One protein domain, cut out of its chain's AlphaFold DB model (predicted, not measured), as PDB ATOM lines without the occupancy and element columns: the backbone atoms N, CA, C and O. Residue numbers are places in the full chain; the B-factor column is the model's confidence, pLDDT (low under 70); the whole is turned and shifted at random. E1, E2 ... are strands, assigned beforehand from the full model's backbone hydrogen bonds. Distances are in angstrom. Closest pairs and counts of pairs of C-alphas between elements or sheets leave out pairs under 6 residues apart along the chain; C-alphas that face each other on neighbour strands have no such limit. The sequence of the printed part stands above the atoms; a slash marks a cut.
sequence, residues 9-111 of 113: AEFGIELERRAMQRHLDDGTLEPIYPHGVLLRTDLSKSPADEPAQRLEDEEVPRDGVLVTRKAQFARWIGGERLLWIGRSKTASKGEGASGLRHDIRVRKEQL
ATOM      1  N   ALA A   9      47.187  29.060 -61.874       47.84
ATOM      2  CA  ALA A   9      46.353  29.474 -60.748       47.84
ATOM      3  C   ALA A   9      44.839  29.387 -61.035       47.84
ATOM      4  O   ALA A   9      44.052  29.325 -60.099       47.84
ATOM      5  N   GLU A  10      44.416  29.350 -62.304       51.62
ATOM      6  CA  GLU A  10      43.003  29.205 -62.691       51.62
ATOM      7  C   GLU A  10      42.475  27.760 -62.528       51.62
ATOM      8  O   GLU A  10      41.271  27.532 -62.628       51.62
ATOM      9  N   PHE A  11      43.359  26.785 -62.261       50.03
ATOM     10  CA  PHE A  11      43.026  25.358 -62.119       50.03
ATOM     11  C   PHE A  11      43.434  24.745 -60.769       50.03
ATOM     12  O   PHE A  11      43.283  23.538 -60.584       50.03
ATOM     13  N   GLY A  12      43.947  25.548 -59.833       54.06
ATOM     14  CA  GLY A  12      44.363  25.064 -58.518       54.06
ATOM     15  C   GLY A  12      43.155  24.743 -57.641       54.06
ATOM     16  O   GLY A  12      42.355  25.625 -57.331       54.06
ATOM     17  N   ILE A  13      43.014  23.484 -57.228       57.62
ATOM     18  CA  ILE A  13      42.116  23.134 -56.127       57.62
ATOM     19  C   ILE A  13      42.854  23.495 -54.834       57.62
ATOM     20  O   ILE A  13      43.741  22.770 -54.400       57.62
ATOM     21  N   GLU A  14      42.499  24.618 -54.208       60.84
ATOM     22  CA  GLU A  14      42.940  24.900 -52.838       60.84
ATOM     23  C   GLU A  14      42.138  24.016 -51.876       60.84
ATOM     24  O   GLU A  14      40.922  24.174 -51.719       60.84
ATOM     25  N   LEU A  15      42.808  23.074 -51.216       64.81
ATOM     26  CA  LEU A  15      42.176  22.237 -50.207       64.81
ATOM     27  C   LEU A  15      42.158  22.988 -48.876       64.81
ATOM     28  O   LEU A  15      43.189  23.218 -48.245       64.81
ATOM     29  N   GLU A  16      40.965  23.347 -48.409       67.81
ATOM     30  CA  GLU A  16      40.781  23.877 -47.061       67.81
ATOM     31  C   GLU A  16      40.583  22.728 -46.063       67.81
ATOM     32  O   GLU A  16      39.630  21.945 -46.133       67.81
ATOM     33  N   ARG A  17      41.467  22.643 -45.068       67.56
ATOM     34  CA  ARG A  17      41.315  21.721 -43.946       67.56
ATOM     35  C   ARG A  17      40.089  22.107 -43.118       67.56
ATOM     36  O   ARG A  17      40.114  23.092 -42.383       67.56
ATOM     37  N   ARG A  18      39.095  21.219 -43.083       68.56
ATOM     38  CA  ARG A  18      38.030  21.205 -42.068       68.56
ATOM     39  C   ARG A  18      38.152  20.027 -41.106       68.56
ATOM     40  O   ARG A  18      38.931  19.098 -41.317       68.56
ATOM     41  N   ALA A  19      37.401  20.088 -40.005       72.69
ATOM     42  CA  ALA A  19      37.192  18.930 -39.143       72.69
ATOM     43  C   ALA A  19      36.586  17.778 -39.961       72.69
ATOM     44  O   ALA A  19      35.706  18.006 -40.795       72.69
ATOM     45  N   MET A  20      37.051  16.551 -39.715       75.31
ATOM     46  CA  MET A  20      36.434  15.368 -40.315       75.31
ATOM     47  C   MET A  20      35.006  15.249 -39.781       75.31
ATOM     48  O   MET A  20      34.777  15.466 -38.597       75.31
ATOM     49  N   GLN A  21      34.047  14.907 -40.633       80.81
ATOM     50  CA  GLN A  21      32.660  14.719 -40.215       80.81
ATOM     51  C   GLN A  21      32.467  13.247 -39.832       80.81
ATOM     52  O   GLN A  21      32.677  12.355 -40.655       80.81
ATOM     53  N   ARG A  22      32.097  12.976 -38.579       81.56
ATOM     54  CA  ARG A  22      31.634  11.658 -38.141       81.56
ATOM     55  C   ARG A  22      30.136  11.570 -38.348       81.56
ATOM     56  O   ARG A  22      29.400  12.393 -37.821       81.56
ATOM     57  N   HIS A  23      29.715  10.551 -39.081       86.69
ATOM     58  CA  HIS A  23      28.310  10.213 -39.247       86.69
ATOM     59  C   HIS A  23      27.894   9.317 -38.081       86.69
ATOM     60  O   HIS A  23      28.505   8.268 -37.869       86.69
ATOM     61  N   LEU A  24      26.904   9.758 -37.314       88.75
ATOM     62  CA  LEU A  24      26.272   8.967 -36.262       88.75
ATOM     63  C   LEU A  24      25.053   8.218 -36.828       88.75
ATOM     64  O   LEU A  24      24.522   8.582 -37.880       88.75
ATOM     65  N   ASP A  25      24.608   7.171 -36.131       90.50
ATOM     66  CA  ASP A  25      23.513   6.295 -36.586       90.50
ATOM     67  C   ASP A  25      22.160   7.024 -36.707       90.50
ATOM     68  O   ASP A  25      21.274   6.587 -37.440       90.50
ATOM     69  N   ASP A  26      22.002   8.157 -36.017       93.06
ATOM     70  CA  ASP A  26      20.827   9.035 -36.066       93.06
ATOM     71  C   ASP A  26      20.859  10.042 -37.236       93.06
ATOM     72  O   ASP A  26      19.945  10.852 -37.386       93.06
ATOM     73  N   GLY A  27      21.903   9.998 -38.071       88.75
ATOM     74  CA  GLY A  27      22.119  10.921 -39.186       88.75
ATOM     75  C   GLY A  27      22.785  12.242 -38.794       88.75
ATOM     76  O   GLY A  27      23.037  13.073 -39.670       88.75
ATOM     77  N   THR A  28      23.108  12.445 -37.515       91.75
ATOM     78  CA  THR A  28      23.831  13.629 -37.050       91.75
ATOM     79  C   THR A  28      25.277  13.596 -37.545       91.75
ATOM     80  O   THR A  28      25.947  12.559 -37.523       91.75
ATOM     81  N   LEU A  29      25.773  14.758 -37.977       86.00
ATOM     82  CA  LEU A  29      27.175  14.952 -38.330       86.00
ATOM     83  C   LEU A  29      27.911  15.638 -37.184       86.00
ATOM     84  O   LEU A  29      27.592  16.767 -36.809       86.00
ATOM     85  N   GLU A  30      28.921  14.967 -36.647       86.12
ATOM     86  CA  GLU A  30      29.746  15.488 -35.564       86.12
ATOM     87  C   GLU A  30      31.152  15.833 -36.076       86.12
ATOM     88  O   GLU A  30      31.826  14.973 -36.652       86.12
ATOM     89  N   PRO A  31      31.648  17.065 -35.869       81.38
ATOM     90  CA  PRO A  31      33.012  17.410 -36.240       81.38
ATOM     91  C   PRO A  31      34.022  16.725 -35.310       81.38
ATOM     92  O   PRO A  31      34.054  16.964 -34.104       81.38
ATOM     93  N   ILE A  32      34.914  15.922 -35.886       80.94
ATOM     94  CA  ILE A  32      36.097  15.384 -35.219       80.94
ATOM     95  C   ILE A  32      37.284  16.302 -35.500       80.94
ATOM     96  O   ILE A  32      37.765  16.427 -36.632       80.94
ATOM     97  N   TYR A  33      37.806  16.896 -34.431       79.19
ATOM     98  CA  TYR A  33      39.025  17.695 -34.468       79.19
ATOM     99  C   TYR A  33      40.274  16.829 -34.251       79.19
ATOM    100  O   TYR A  33      40.230  15.825 -33.535       79.19
ATOM    101  N   PRO A  34      41.426  17.200 -34.837       71.75
ATOM    102  CA  PRO A  34      42.662  16.469 -34.623       71.75
ATOM    103  C   PRO A  34      43.134  16.616 -33.175       71.75
ATOM    104  O   PRO A  34      43.255  17.717 -32.644       71.75
ATOM    105  N   HIS A  35      43.494  15.493 -32.559       70.75
ATOM    106  CA  HIS A  35      44.106  15.477 -31.226       70.75
ATOM    107  C   HIS A  35      45.631  15.712 -31.268       70.75
ATOM    108  O   HIS A  35      46.275  15.882 -30.236       70.75
ATOM    109  N   GLY A  36      46.242  15.668 -32.457       71.94
ATOM    110  CA  GLY A  36      47.687  15.798 -32.648       71.94
ATOM    111  C   GLY A  36      48.138  17.211 -33.021       71.94
ATOM    112  O   GLY A  36      47.344  18.036 -33.448       71.94
ATOM    113  N   VAL A  37      49.450  17.455 -32.913       79.31
ATOM    114  CA  VAL A  37      50.105  18.703 -33.371       79.31
ATOM    115  C   VAL A  37      50.412  18.719 -34.869       79.31
ATOM    116  O   VAL A  37      50.774  19.745 -35.430       79.31
ATOM    117  N   LEU A  38      50.332  17.553 -35.513       75.00
ATOM    118  CA  LEU A  38      50.559  17.422 -36.943       75.00
ATOM    119  C   LEU A  38      49.370  18.104 -37.629       75.00
ATOM    120  O   LEU A  38      48.249  17.650 -37.427       75.00
ATOM    121  N   LEU A  39      49.610  19.185 -38.375       74.75
ATOM    122  CA  LEU A  39      48.575  20.053 -38.968       74.75
ATOM    123  C   LEU A  39      47.887  21.031 -37.990       74.75
ATOM    124  O   LEU A  39      46.763  21.470 -38.238       74.75
ATOM    125  N   ARG A  40      48.554  21.400 -36.890       81.38
ATOM    126  CA  ARG A  40      48.206  22.586 -36.084       81.38
ATOM    127  C   ARG A  40      49.096  23.754 -36.514       81.38
ATOM    128  O   ARG A  40      50.301  23.556 -36.658       81.38
ATOM    129  N   THR A  41      48.525  24.935 -36.729       78.69
ATOM    130  CA  THR A  41      49.272  26.166 -37.081       78.69
ATOM    131  C   THR A  41      49.520  27.040 -35.862       78.69
ATOM    132  O   THR A  41      50.528  27.736 -35.808       78.69
ATOM    133  N   ASP A  42      48.627  26.978 -34.876       83.88
ATOM    134  CA  ASP A  42      48.722  27.763 -33.652       83.88
ATOM    135  C   ASP A  42      48.343  26.902 -32.442       83.88
ATOM    136  O   ASP A  42      47.174  26.644 -32.162       83.88
ATOM    137  N   LEU A  43      49.357  26.444 -31.705       85.06
ATOM    138  CA  LEU A  43      49.167  25.590 -30.530       85.06
ATOM    139  C   LEU A  43      48.581  26.337 -29.322       85.06
ATOM    140  O   LEU A  43      48.234  25.683 -28.340       85.06
ATOM    141  N   SER A  44      48.472  27.671 -29.373       87.62
ATOM    142  CA  SER A  44      47.863  28.466 -28.300       87.62
ATOM    143  C   SER A  44      46.332  28.467 -28.340       87.62
ATOM    144  O   SER A  44      45.693  28.817 -27.348       87.62
ATOM    145  N   LYS A  45      45.734  28.049 -29.461       85.38
ATOM    146  CA  LYS A  45      44.283  28.033 -29.677       85.38
ATOM    147  C   LYS A  45      43.691  26.636 -29.517       85.38
ATOM    148  O   LYS A  45      44.387  25.619 -29.588       85.38
ATOM    149  N   SER A  46      42.377  26.578 -29.312       86.12
ATOM    150  CA  SER A  46      41.623  25.337 -29.494       86.12
ATOM    151  C   SER A  46      41.626  24.952 -30.979       86.12
ATOM    152  O   SER A  46      41.512  25.842 -31.822       86.12
ATOM    153  N   PRO A  47      41.671  23.651 -31.334       81.81
ATOM    154  CA  PRO A  47      41.541  23.208 -32.723       81.81
ATOM    155  C   PRO A  47      40.301  23.731 -33.462       81.81
ATOM    156  O   PRO A  47      40.315  23.760 -34.690       81.81
ATOM    157  N   ALA A  48      39.234  24.080 -32.733       82.81
ATOM    158  CA  ALA A  48      37.999  24.631 -33.295       82.81
ATOM    159  C   ALA A  48      38.107  26.124 -33.649       82.81
ATOM    160  O   ALA A  48      37.408  26.586 -34.546       82.81
ATOM    161  N   ASP A  49      39.003  26.851 -32.976       86.31
ATOM    162  CA  ASP A  49      39.201  28.297 -33.141       86.31
ATOM    163  C   ASP A  49      40.395  28.617 -34.057       86.31
ATOM    164  O   ASP A  49      40.716  29.778 -34.325       86.31
ATOM    165  N   GLU A  50      41.104  27.584 -34.512       81.38
ATOM    166  CA  GLU A  50      42.186  27.736 -35.470       81.38
ATOM    167  C   GLU A  50      41.645  28.052 -36.863       81.38
ATOM    168  O   GLU A  50      40.686  27.418 -37.314       81.38
ATOM    169  N   PRO A  51      42.282  28.991 -37.587       75.75
ATOM    170  CA  PRO A  51      41.943  29.208 -38.980       75.75
ATOM    171  C   PRO A  51      42.196  27.921 -39.766       75.75
ATOM    172  O   PRO A  51      43.165  27.194 -39.517       75.75
ATOM    173  N   ALA A  52      41.323  27.656 -40.732       71.75
ATOM    174  CA  ALA A  52      41.475  26.511 -41.604       71.75
ATOM    175  C   ALA A  52      42.818  26.577 -42.349       71.75
ATOM    176  O   ALA A  52      43.223  27.628 -42.848       71.75
ATOM    177  N   GLN A  53      43.529  25.448 -42.395       70.69
ATOM    178  CA  GLN A  53      44.767  25.356 -43.161       70.69
ATOM    179  C   GLN A  53      44.425  25.203 -44.630       70.69
ATOM    180  O   GLN A  53      43.713  24.271 -44.989       70.69
ATOM    181  N   ARG A  54      44.956  26.094 -45.462       70.38
ATOM    182  CA  ARG A  54      44.963  25.880 -46.904       70.38
ATOM    183  C   ARG A  54      46.172  25.034 -47.249       70.38
ATOM    184  O   ARG A  54      47.283  25.346 -46.820       70.38
ATOM    185  N   LEU A  55      45.919  23.942 -47.943       69.75
ATOM    186  CA  LEU A  55      46.925  23.063 -48.500       69.75
ATOM    187  C   LEU A  55      46.784  23.131 -50.016       69.75
ATOM    188  O   LEU A  55      45.667  23.107 -50.535       69.75
ATOM    189  N   GLU A  56      47.917  23.212 -50.698       68.44
ATOM    190  CA  GLU A  56      47.950  23.015 -52.143       68.44
ATOM    191  C   GLU A  56      47.591  21.552 -52.451       68.44
ATOM    192  O   GLU A  56      47.914  20.654 -51.662       68.44
ATOM    193  N   ASP A  57      46.922  21.304 -53.579       64.44
ATOM    194  CA  ASP A  57      46.509  19.954 -53.999       64.44
ATOM    195  C   ASP A  57      47.711  18.994 -54.056       64.44
ATOM    196  O   ASP A  57      47.627  17.837 -53.644       64.44
ATOM    197  N   GLU A  58      48.887  19.494 -54.452       64.50
ATOM    198  CA  GLU A  58      50.123  18.714 -54.536       64.50
ATOM    199  C   GLU A  58      50.593  18.146 -53.183       64.50
ATOM    200  O   GLU A  58      51.317  17.144 -53.150       64.50
ATOM    201  N   GLU A  59      50.189  18.746 -52.060       66.31
ATOM    202  CA  GLU A  59      50.590  18.312 -50.716       66.31
ATOM    203  C   GLU A  59      49.735  17.150 -50.184       66.31
ATOM    204  O   GLU A  59      50.129  16.463 -49.229       66.31
ATOM    205  N   VAL A  60      48.582  16.876 -50.808       70.25
ATOM    206  CA  VAL A  60      47.696  15.762 -50.456       70.25
ATOM    207  C   VAL A  60      47.539  14.848 -51.674       70.25
ATOM    208  O   VAL A  60      46.686  15.085 -52.522       70.25
ATOM    209  N   PRO A  61      48.315  13.746 -51.758       72.38
ATOM    210  CA  PRO A  61      48.133  12.737 -52.791       72.38
ATOM    211  C   PRO A  61      46.674  12.300 -52.882       72.38
ATOM    212  O   PRO A  61      45.997  12.183 -51.860       72.38
ATOM    213  N   ARG A  62      46.241  11.960 -54.096       73.81
ATOM    214  CA  ARG A  62      44.894  11.468 -54.422       73.81
ATOM    215  C   ARG A  62      44.358  10.413 -53.443       73.81
ATOM    216  O   ARG A  62      43.215  10.472 -52.998       73.81
ATOM    217  N   ASP A  63      45.216   9.470 -53.068       74.62
ATOM    218  CA  ASP A  63      44.869   8.364 -52.169       74.62
ATOM    219  C   ASP A  63      44.867   8.762 -50.683       74.62
ATOM    220  O   ASP A  63      44.595   7.937 -49.811       74.62
ATOM    221  N   GLY A  64      45.195  10.014 -50.362       75.75
ATOM    222  CA  GLY A  64      45.451  10.509 -49.015       75.75
ATOM    223  C   GLY A  64      46.796  10.046 -48.433       75.75
ATOM    224  O   GLY A  64      47.510   9.202 -48.981       75.75
ATOM    225  N   VAL A  65      47.144  10.589 -47.260       78.69
ATOM    226  CA  VAL A  65      48.362  10.225 -46.509       78.69
ATOM    227  C   VAL A  65      48.003   9.724 -45.122       78.69
ATOM    228  O   VAL A  65      47.305  10.395 -44.363       78.69
ATOM    229  N   LEU A  66      48.580   8.587 -44.736       80.81
ATOM    230  CA  LEU A  66      48.590   8.135 -43.351       80.81
ATOM    231  C   LEU A  66      49.913   8.522 -42.685       80.81
ATOM    232  O   LEU A  66      50.977   7.998 -43.032       80.81
ATOM    233  N   VAL A  67      49.842   9.393 -41.678       84.06
ATOM    234  CA  VAL A  67      50.998   9.746 -40.847       84.06
ATOM    235  C   VAL A  67      50.951   8.986 -39.528       84.06
ATOM    236  O   VAL A  67      50.075   9.202 -38.693       84.06
ATOM    237  N   THR A  68      51.935   8.114 -39.312       87.25
ATOM    238  CA  THR A  68      52.083   7.356 -38.066       87.25
ATOM    239  C   THR A  68      53.075   8.050 -37.143       87.25
ATOM    240  O   THR A  68      54.193   8.382 -37.542       87.25
ATOM    241  N   ARG A  69      52.677   8.245 -35.883       89.06
ATOM    242  CA  ARG A  69      53.531   8.785 -34.820       89.06
ATOM    243  C   ARG A  69      53.827   7.691 -33.807       89.06
ATOM    244  O   ARG A  69      52.903   7.036 -33.336       89.06
ATOM    245  N   LYS A  70      55.098   7.510 -33.454       91.94
ATOM    246  CA  LYS A  70      55.521   6.546 -32.429       91.94
ATOM    247  C   LYS A  70      56.492   7.206 -31.464       91.94
ATOM    248  O   LYS A  70      57.414   7.893 -31.904       91.94
ATOM    249  N   ALA A  71      56.280   7.000 -30.168       94.31
ATOM    250  CA  ALA A  71      57.305   7.295 -29.179       94.31
ATOM    251  C   ALA A  71      58.486   6.349 -29.410       94.31
ATOM    252  O   ALA A  71      58.298   5.146 -29.585       94.31
ATOM    253  N   GLN A  72      59.681   6.914 -29.459       96.38
ATOM    254  CA  GLN A  72      60.932   6.215 -29.687       96.38
ATOM    255  C   GLN A  72      61.834   6.472 -28.495       96.38
ATOM    256  O   GLN A  72      61.957   7.611 -28.046       96.38
ATOM    257  N   PHE A  73      62.445   5.413 -27.984       97.44
ATOM    258  CA  PHE A  73      63.311   5.473 -26.822       97.44
ATOM    259  C   PHE A  73      64.634   4.790 -27.138       97.44
ATOM    260  O   PHE A  73      64.647   3.675 -27.656       97.44
ATOM    261  N   ALA A  74      65.737   5.437 -26.782       96.06
ATOM    262  CA  ALA A  74      67.061   4.837 -26.842       96.06
ATOM    263  C   ALA A  74      67.898   5.244 -25.632       96.06
ATOM    264  O   ALA A  74      67.655   6.268 -24.990       96.06
ATOM    265  N   ARG A  75      68.909   4.427 -25.336       97.00
ATOM    266  CA  ARG A  75      69.979   4.785 -24.409       97.00
ATOM    267  C   ARG A  75      71.240   5.082 -25.200       97.00
ATOM    268  O   ARG A  75      71.623   4.287 -26.055       97.00
ATOM    269  N   TRP A  76      71.853   6.226 -24.931       95.81
ATOM    270  CA  TRP A  76      73.118   6.608 -25.542       95.81
ATOM    271  C   TRP A  76      74.276   5.791 -24.961       95.81
ATOM    272  O   TRP A  76      74.144   5.187 -23.895       95.81
ATOM    273  N   ILE A  77      75.430   5.811 -25.633       94.44
ATOM    274  CA  ILE A  77      76.649   5.103 -25.202       94.44
ATOM    275  C   ILE A  77      77.052   5.511 -23.769       94.44
ATOM    276  O   ILE A  77      77.517   4.679 -23.000       94.44
ATOM    277  N   GLY A  78      76.796   6.766 -23.379       94.75
ATOM    278  CA  GLY A  78      77.030   7.283 -22.022       94.75
ATOM    279  C   GLY A  78      75.936   6.971 -20.988       94.75
ATOM    280  O   GLY A  78      75.976   7.501 -19.885       94.75
ATOM    281  N   GLY A  79      74.927   6.161 -21.327       94.56
ATOM    282  CA  GLY A  79      73.805   5.828 -20.438       94.56
ATOM    283  C   GLY A  79      72.669   6.858 -20.405       94.56
ATOM    284  O   GLY A  79      71.638   6.609 -19.774       94.56
ATOM    285  N   GLU A  80      72.811   7.983 -21.111       97.00
ATOM    286  CA  GLU A  80      71.756   8.989 -21.244       97.00
ATOM    287  C   GLU A  80      70.502   8.402 -21.897       97.00
ATOM    288  O   GLU A  80      70.573   7.561 -22.794       97.00
ATOM    289  N   ARG A  81      69.329   8.853 -21.450       97.38
ATOM    290  CA  ARG A  81      68.032   8.411 -21.973       97.38
ATOM    291  C   ARG A  81      67.515   9.427 -22.980       97.38
ATOM    292  O   ARG A  81      67.294  10.578 -22.617       97.38
ATOM    293  N   LEU A  82      67.247   8.979 -24.199       96.69
ATOM    294  CA  LEU A  82      66.690   9.797 -25.270       96.69
ATOM    295  C   LEU A  82      65.265   9.330 -25.563       96.69
ATOM    296  O   LEU A  82      65.035   8.144 -25.799       96.69
ATOM    297  N   LEU A  83      64.313  10.261 -25.545       96.88
ATOM    298  CA  LEU A  83      62.913  10.033 -25.897       96.88
ATOM    299  C   LEU A  83      62.511  11.043 -26.968       96.88
ATOM    300  O   LEU A  83      62.663  12.247 -26.774       96.88
ATOM    301  N   TRP A  84      61.979  10.563 -28.085       93.75
ATOM    302  CA  TRP A  84      61.497  11.422 -29.163       93.75
ATOM    303  C   TRP A  84      60.251  10.840 -29.824       93.75
ATOM    304  O   TRP A  84      59.888   9.684 -29.619       93.75
ATOM    305  N   ILE A  85      59.574  11.651 -30.637       92.69
ATOM    306  CA  ILE A  85      58.463  11.187 -31.470       92.69
ATOM    307  C   ILE A  85      58.967  10.995 -32.898       92.69
ATOM    308  O   ILE A  85      59.189  11.969 -33.622       92.69
ATOM    309  N   GLY A  86      59.099   9.736 -33.309       93.19
ATOM    310  CA  GLY A  86      59.308   9.370 -34.704       93.19
ATOM    311  C   GLY A  86      58.027   9.567 -35.517       93.19
ATOM    312  O   GLY A  86      56.919   9.355 -35.011       93.19
ATOM    313  N   ARG A  87      58.178   9.980 -36.776       91.81
ATOM    314  CA  ARG A  87      57.080  10.195 -37.726       91.81
ATOM    315  C   ARG A  87      57.400   9.469 -39.027       91.81
ATOM    316  O   ARG A  87      58.506   9.610 -39.536       91.81
ATOM    317  N   SER A  88      56.439   8.728 -39.561       90.69
ATOM    318  CA  SER A  88      56.522   8.127 -40.895       90.69
ATOM    319  C   SER A  88      55.240   8.417 -41.664       90.69
ATOM    320  O   SER A  88      54.153   8.395 -41.082       90.69
ATOM    321  N   LYS A  89      55.366   8.686 -42.964       86.50
ATOM    322  CA  LYS A  89      54.230   8.867 -43.872       86.50
ATOM    323  C   LYS A  89      54.127   7.675 -44.813       86.50
ATOM    324  O   LYS A  89      55.148   7.171 -45.271       86.50
ATOM    325  N   THR A  90      52.906   7.253 -45.096       85.69
ATOM    326  CA  THR A  90      52.611   6.200 -46.072       85.69
ATOM    327  C   THR A  90      51.464   6.688 -46.942       85.69
ATOM    328  O   THR A  90      50.538   7.311 -46.414       85.69
ATOM    329  N   ALA A  91      51.518   6.418 -48.246       81.62
ATOM    330  CA  ALA A  91      50.342   6.576 -49.094       81.62
ATOM    331  C   ALA A  91      49.227   5.663 -48.567       81.62
ATOM    332  O   ALA A  91      49.503   4.570 -48.054       81.62
ATOM    333  N   SER A  92      47.984   6.131 -48.624       71.69
ATOM    334  CA  SER A  92      46.840   5.289 -48.286       71.69
ATOM    335  C   SER A  92      46.528   4.311 -49.436       71.69
ATOM    336  O   SER A  92      47.220   4.279 -50.450       71.69
ATOM    337  N   LYS A  93      45.576   3.395 -49.221       69.38
ATOM    338  CA  LYS A  93      45.298   2.257 -50.120       69.38
ATOM    339  C   LYS A  93      44.347   2.590 -51.279       69.38
ATOM    340  O   LYS A  93      43.979   1.682 -52.017       69.38
ATOM    341  N   GLY A  94      43.931   3.843 -51.407       66.31
ATOM    342  CA  GLY A  94      43.051   4.312 -52.469       66.31
ATOM    343  C   GLY A  94      42.363   5.618 -52.099       66.31
ATOM    344  O   GLY A  94      42.509   6.126 -50.986       66.31
ATOM    345  N   GLU A  95      41.583   6.123 -53.041       67.00
ATOM    346  CA  GLU A  95      40.785   7.336 -52.907       67.00
ATOM    347  C   GLU A  95      39.694   7.199 -51.844       67.00
ATOM    348  O   GLU A  95      38.912   6.245 -51.831       67.00
ATOM    349  N   GLY A  96      39.628   8.175 -50.939       60.56
ATOM    350  CA  GLY A  96      38.522   8.286 -49.994       60.56
ATOM    351  C   GLY A  96      37.218   8.712 -50.679       60.56
ATOM    352  O   GLY A  96      37.208   9.184 -51.813       60.56
ATOM    353  N   ALA A  97      36.102   8.627 -49.951       59.44
ATOM    354  CA  ALA A  97      34.805   9.167 -50.372       59.44
ATOM    355  C   ALA A  97      34.763  10.709 -50.277       59.44
ATOM    356  O   ALA A  97      33.867  11.279 -49.663       59.44
ATOM    357  N   SER A  98      35.758  11.395 -50.843       63.88
ATOM    358  CA  SER A  98      35.820  12.860 -50.870       63.88
ATOM    359  C   SER A  98      34.848  13.462 -51.887       63.88
ATOM    360  O   SER A  98      34.521  14.641 -51.804       63.88
ATOM    361  N   GLY A  99      34.407  12.673 -52.874       64.94
ATOM    362  CA  GLY A  99      33.653  13.175 -54.025       64.94
ATOM    363  C   GLY A  99      34.500  14.012 -54.991       64.94
ATOM    364  O   GLY A  99      33.974  14.463 -56.010       64.94
ATOM    365  N   LEU A 100      35.797  14.189 -54.705       68.12
ATOM    366  CA  LEU A 100      36.743  14.827 -55.610       68.12
ATOM    367  C   LEU A 100      36.953  13.925 -56.823       68.12
ATOM    368  O   LEU A 100      37.058  12.703 -56.712       68.12
ATOM    369  N   ARG A 101      36.974  14.540 -58.003       68.94
ATOM    370  CA  ARG A 101      37.240  13.842 -59.255       68.94
ATOM    371  C   ARG A 101      38.562  14.342 -59.804       68.94
ATOM    372  O   ARG A 101      38.710  15.533 -60.051       68.94
ATOM    373  N   HIS A 102      39.478  13.416 -60.023       71.94
ATOM    374  CA  HIS A 102      40.804  13.691 -60.556       71.94
ATOM    375  C   HIS A 102      40.867  13.269 -62.028       71.94
ATOM    376  O   HIS A 102      40.058  12.452 -62.474       71.94
ATOM    377  N   ASP A 103      41.792  13.855 -62.791       72.12
ATOM    378  CA  ASP A 103      41.993  13.586 -64.224       72.12
ATOM    379  C   ASP A 103      40.715  13.721 -65.077       72.12
ATOM    380  O   ASP A 103      40.517  13.025 -66.080       72.12
ATOM    381  N   ILE A 104      39.806  14.622 -64.683       72.19
ATOM    382  CA  ILE A 104      38.554  14.824 -65.408       72.19
ATOM    383  C   ILE A 104      38.777  15.615 -66.696       72.19
ATOM    384  O   ILE A 104      39.267  16.743 -66.701       72.19
ATOM    385  N   ARG A 105      38.317  15.054 -67.816       71.38
ATOM    386  CA  ARG A 105      38.158  15.803 -69.063       71.38
ATOM    387  C   ARG A 105      36.793  16.480 -69.062       71.38
ATOM    388  O   ARG A 105      35.782  15.846 -69.353       71.38
ATOM    389  N   VAL A 106      36.766  17.771 -68.764       74.31
ATOM    390  CA  VAL A 106      35.556  18.596 -68.874       74.31
ATOM    391  C   VAL A 106      35.464  19.236 -70.258       74.31
ATOM    392  O   VAL A 106      36.471  19.652 -70.837       74.31
ATOM    393  N   ARG A 107      34.253  19.297 -70.825       65.75
ATOM    394  CA  ARG A 107      34.009  20.119 -72.018       65.75
ATOM    395  C   ARG A 107      34.057  21.586 -71.620       65.75
ATOM    396  O   ARG A 107      33.568  21.950 -70.555       65.75
ATOM    397  N   LYS A 108      34.605  22.428 -72.498       62.69
ATOM    398  CA  LYS A 108      34.738  23.871 -72.254       62.69
ATOM    399  C   LYS A 108      33.392  24.522 -71.909       62.69
ATOM    400  O   LYS A 108      33.361  25.421 -71.085       62.69
ATOM    401  N   GLU A 109      32.290  24.024 -72.474       72.75
ATOM    402  CA  GLU A 109      30.935  24.529 -72.196       72.75
ATOM    403  C   GLU A 109      30.455  24.282 -70.751       72.75
ATOM    404  O   GLU A 109      29.491  24.901 -70.317       72.75
ATOM    405  N   GLN A 110      31.092  23.361 -70.017       56.56
ATOM    406  CA  GLN A 110      30.718  22.972 -68.648       56.56
ATOM    407  C   GLN A 110      31.544  23.694 -67.575       56.56
ATOM    408  O   GLN A 110      31.261  23.549 -66.390       56.56
ATOM    409  N   LEU A 111      32.564  24.451 -67.985       58.09
ATOM    410  CA  LEU A 111      33.322  25.357 -67.132       58.09
ATOM    411  C   LEU A 111      32.729  26.758 -67.319       58.09
ATOM    412  O   LEU A 111      33.138  27.510 -68.202       58.09
TER     413      LEU A 111
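This is residues 9 to 111 of the 113 residues of an uncharacterized protein of Sphingomonadales bacterium (UniProt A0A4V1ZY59). With little regular structure, a long two-stranded hairpin, E5 and E6, runs off from loose loops holding a small hairpin, E2 and E3, and a short strand pair, E1 and E4; residues 103 to 111 stick out opposite the long hairpin's tip. The 103 printed residues have strands E1 to E6 in three antiparallel pairs, no named helix; the class is all strand, with 36 residues in named elements. The whole is only just loose, close to extended: radius of gyration of the C-alphas 19.1 A, spans 70 by 34 by 28 A.

E5, residues 65 to 75, covers 31.4 A from C-alpha 65 at (48.362, 10.225, -46.509); E6, residues 81 to 91, covers 32.4 A. E2 is residues 20 to 23, E3 29 to 32, E1 14 to 16, E4 54 to 56.

E5 and E6 form an antiparallel hairpin at 159 degrees; N 72 and O 84, 2.8 A apart, are within hydrogen-bond range. E5 and E2 are apart.

The farthest C-alphas, Gly 78 and Glu 109, are 70.3 A apart. The printed part has no cut; link E3 to E4 is long. Residues 9 to 18, among others, are under pLDDT 70.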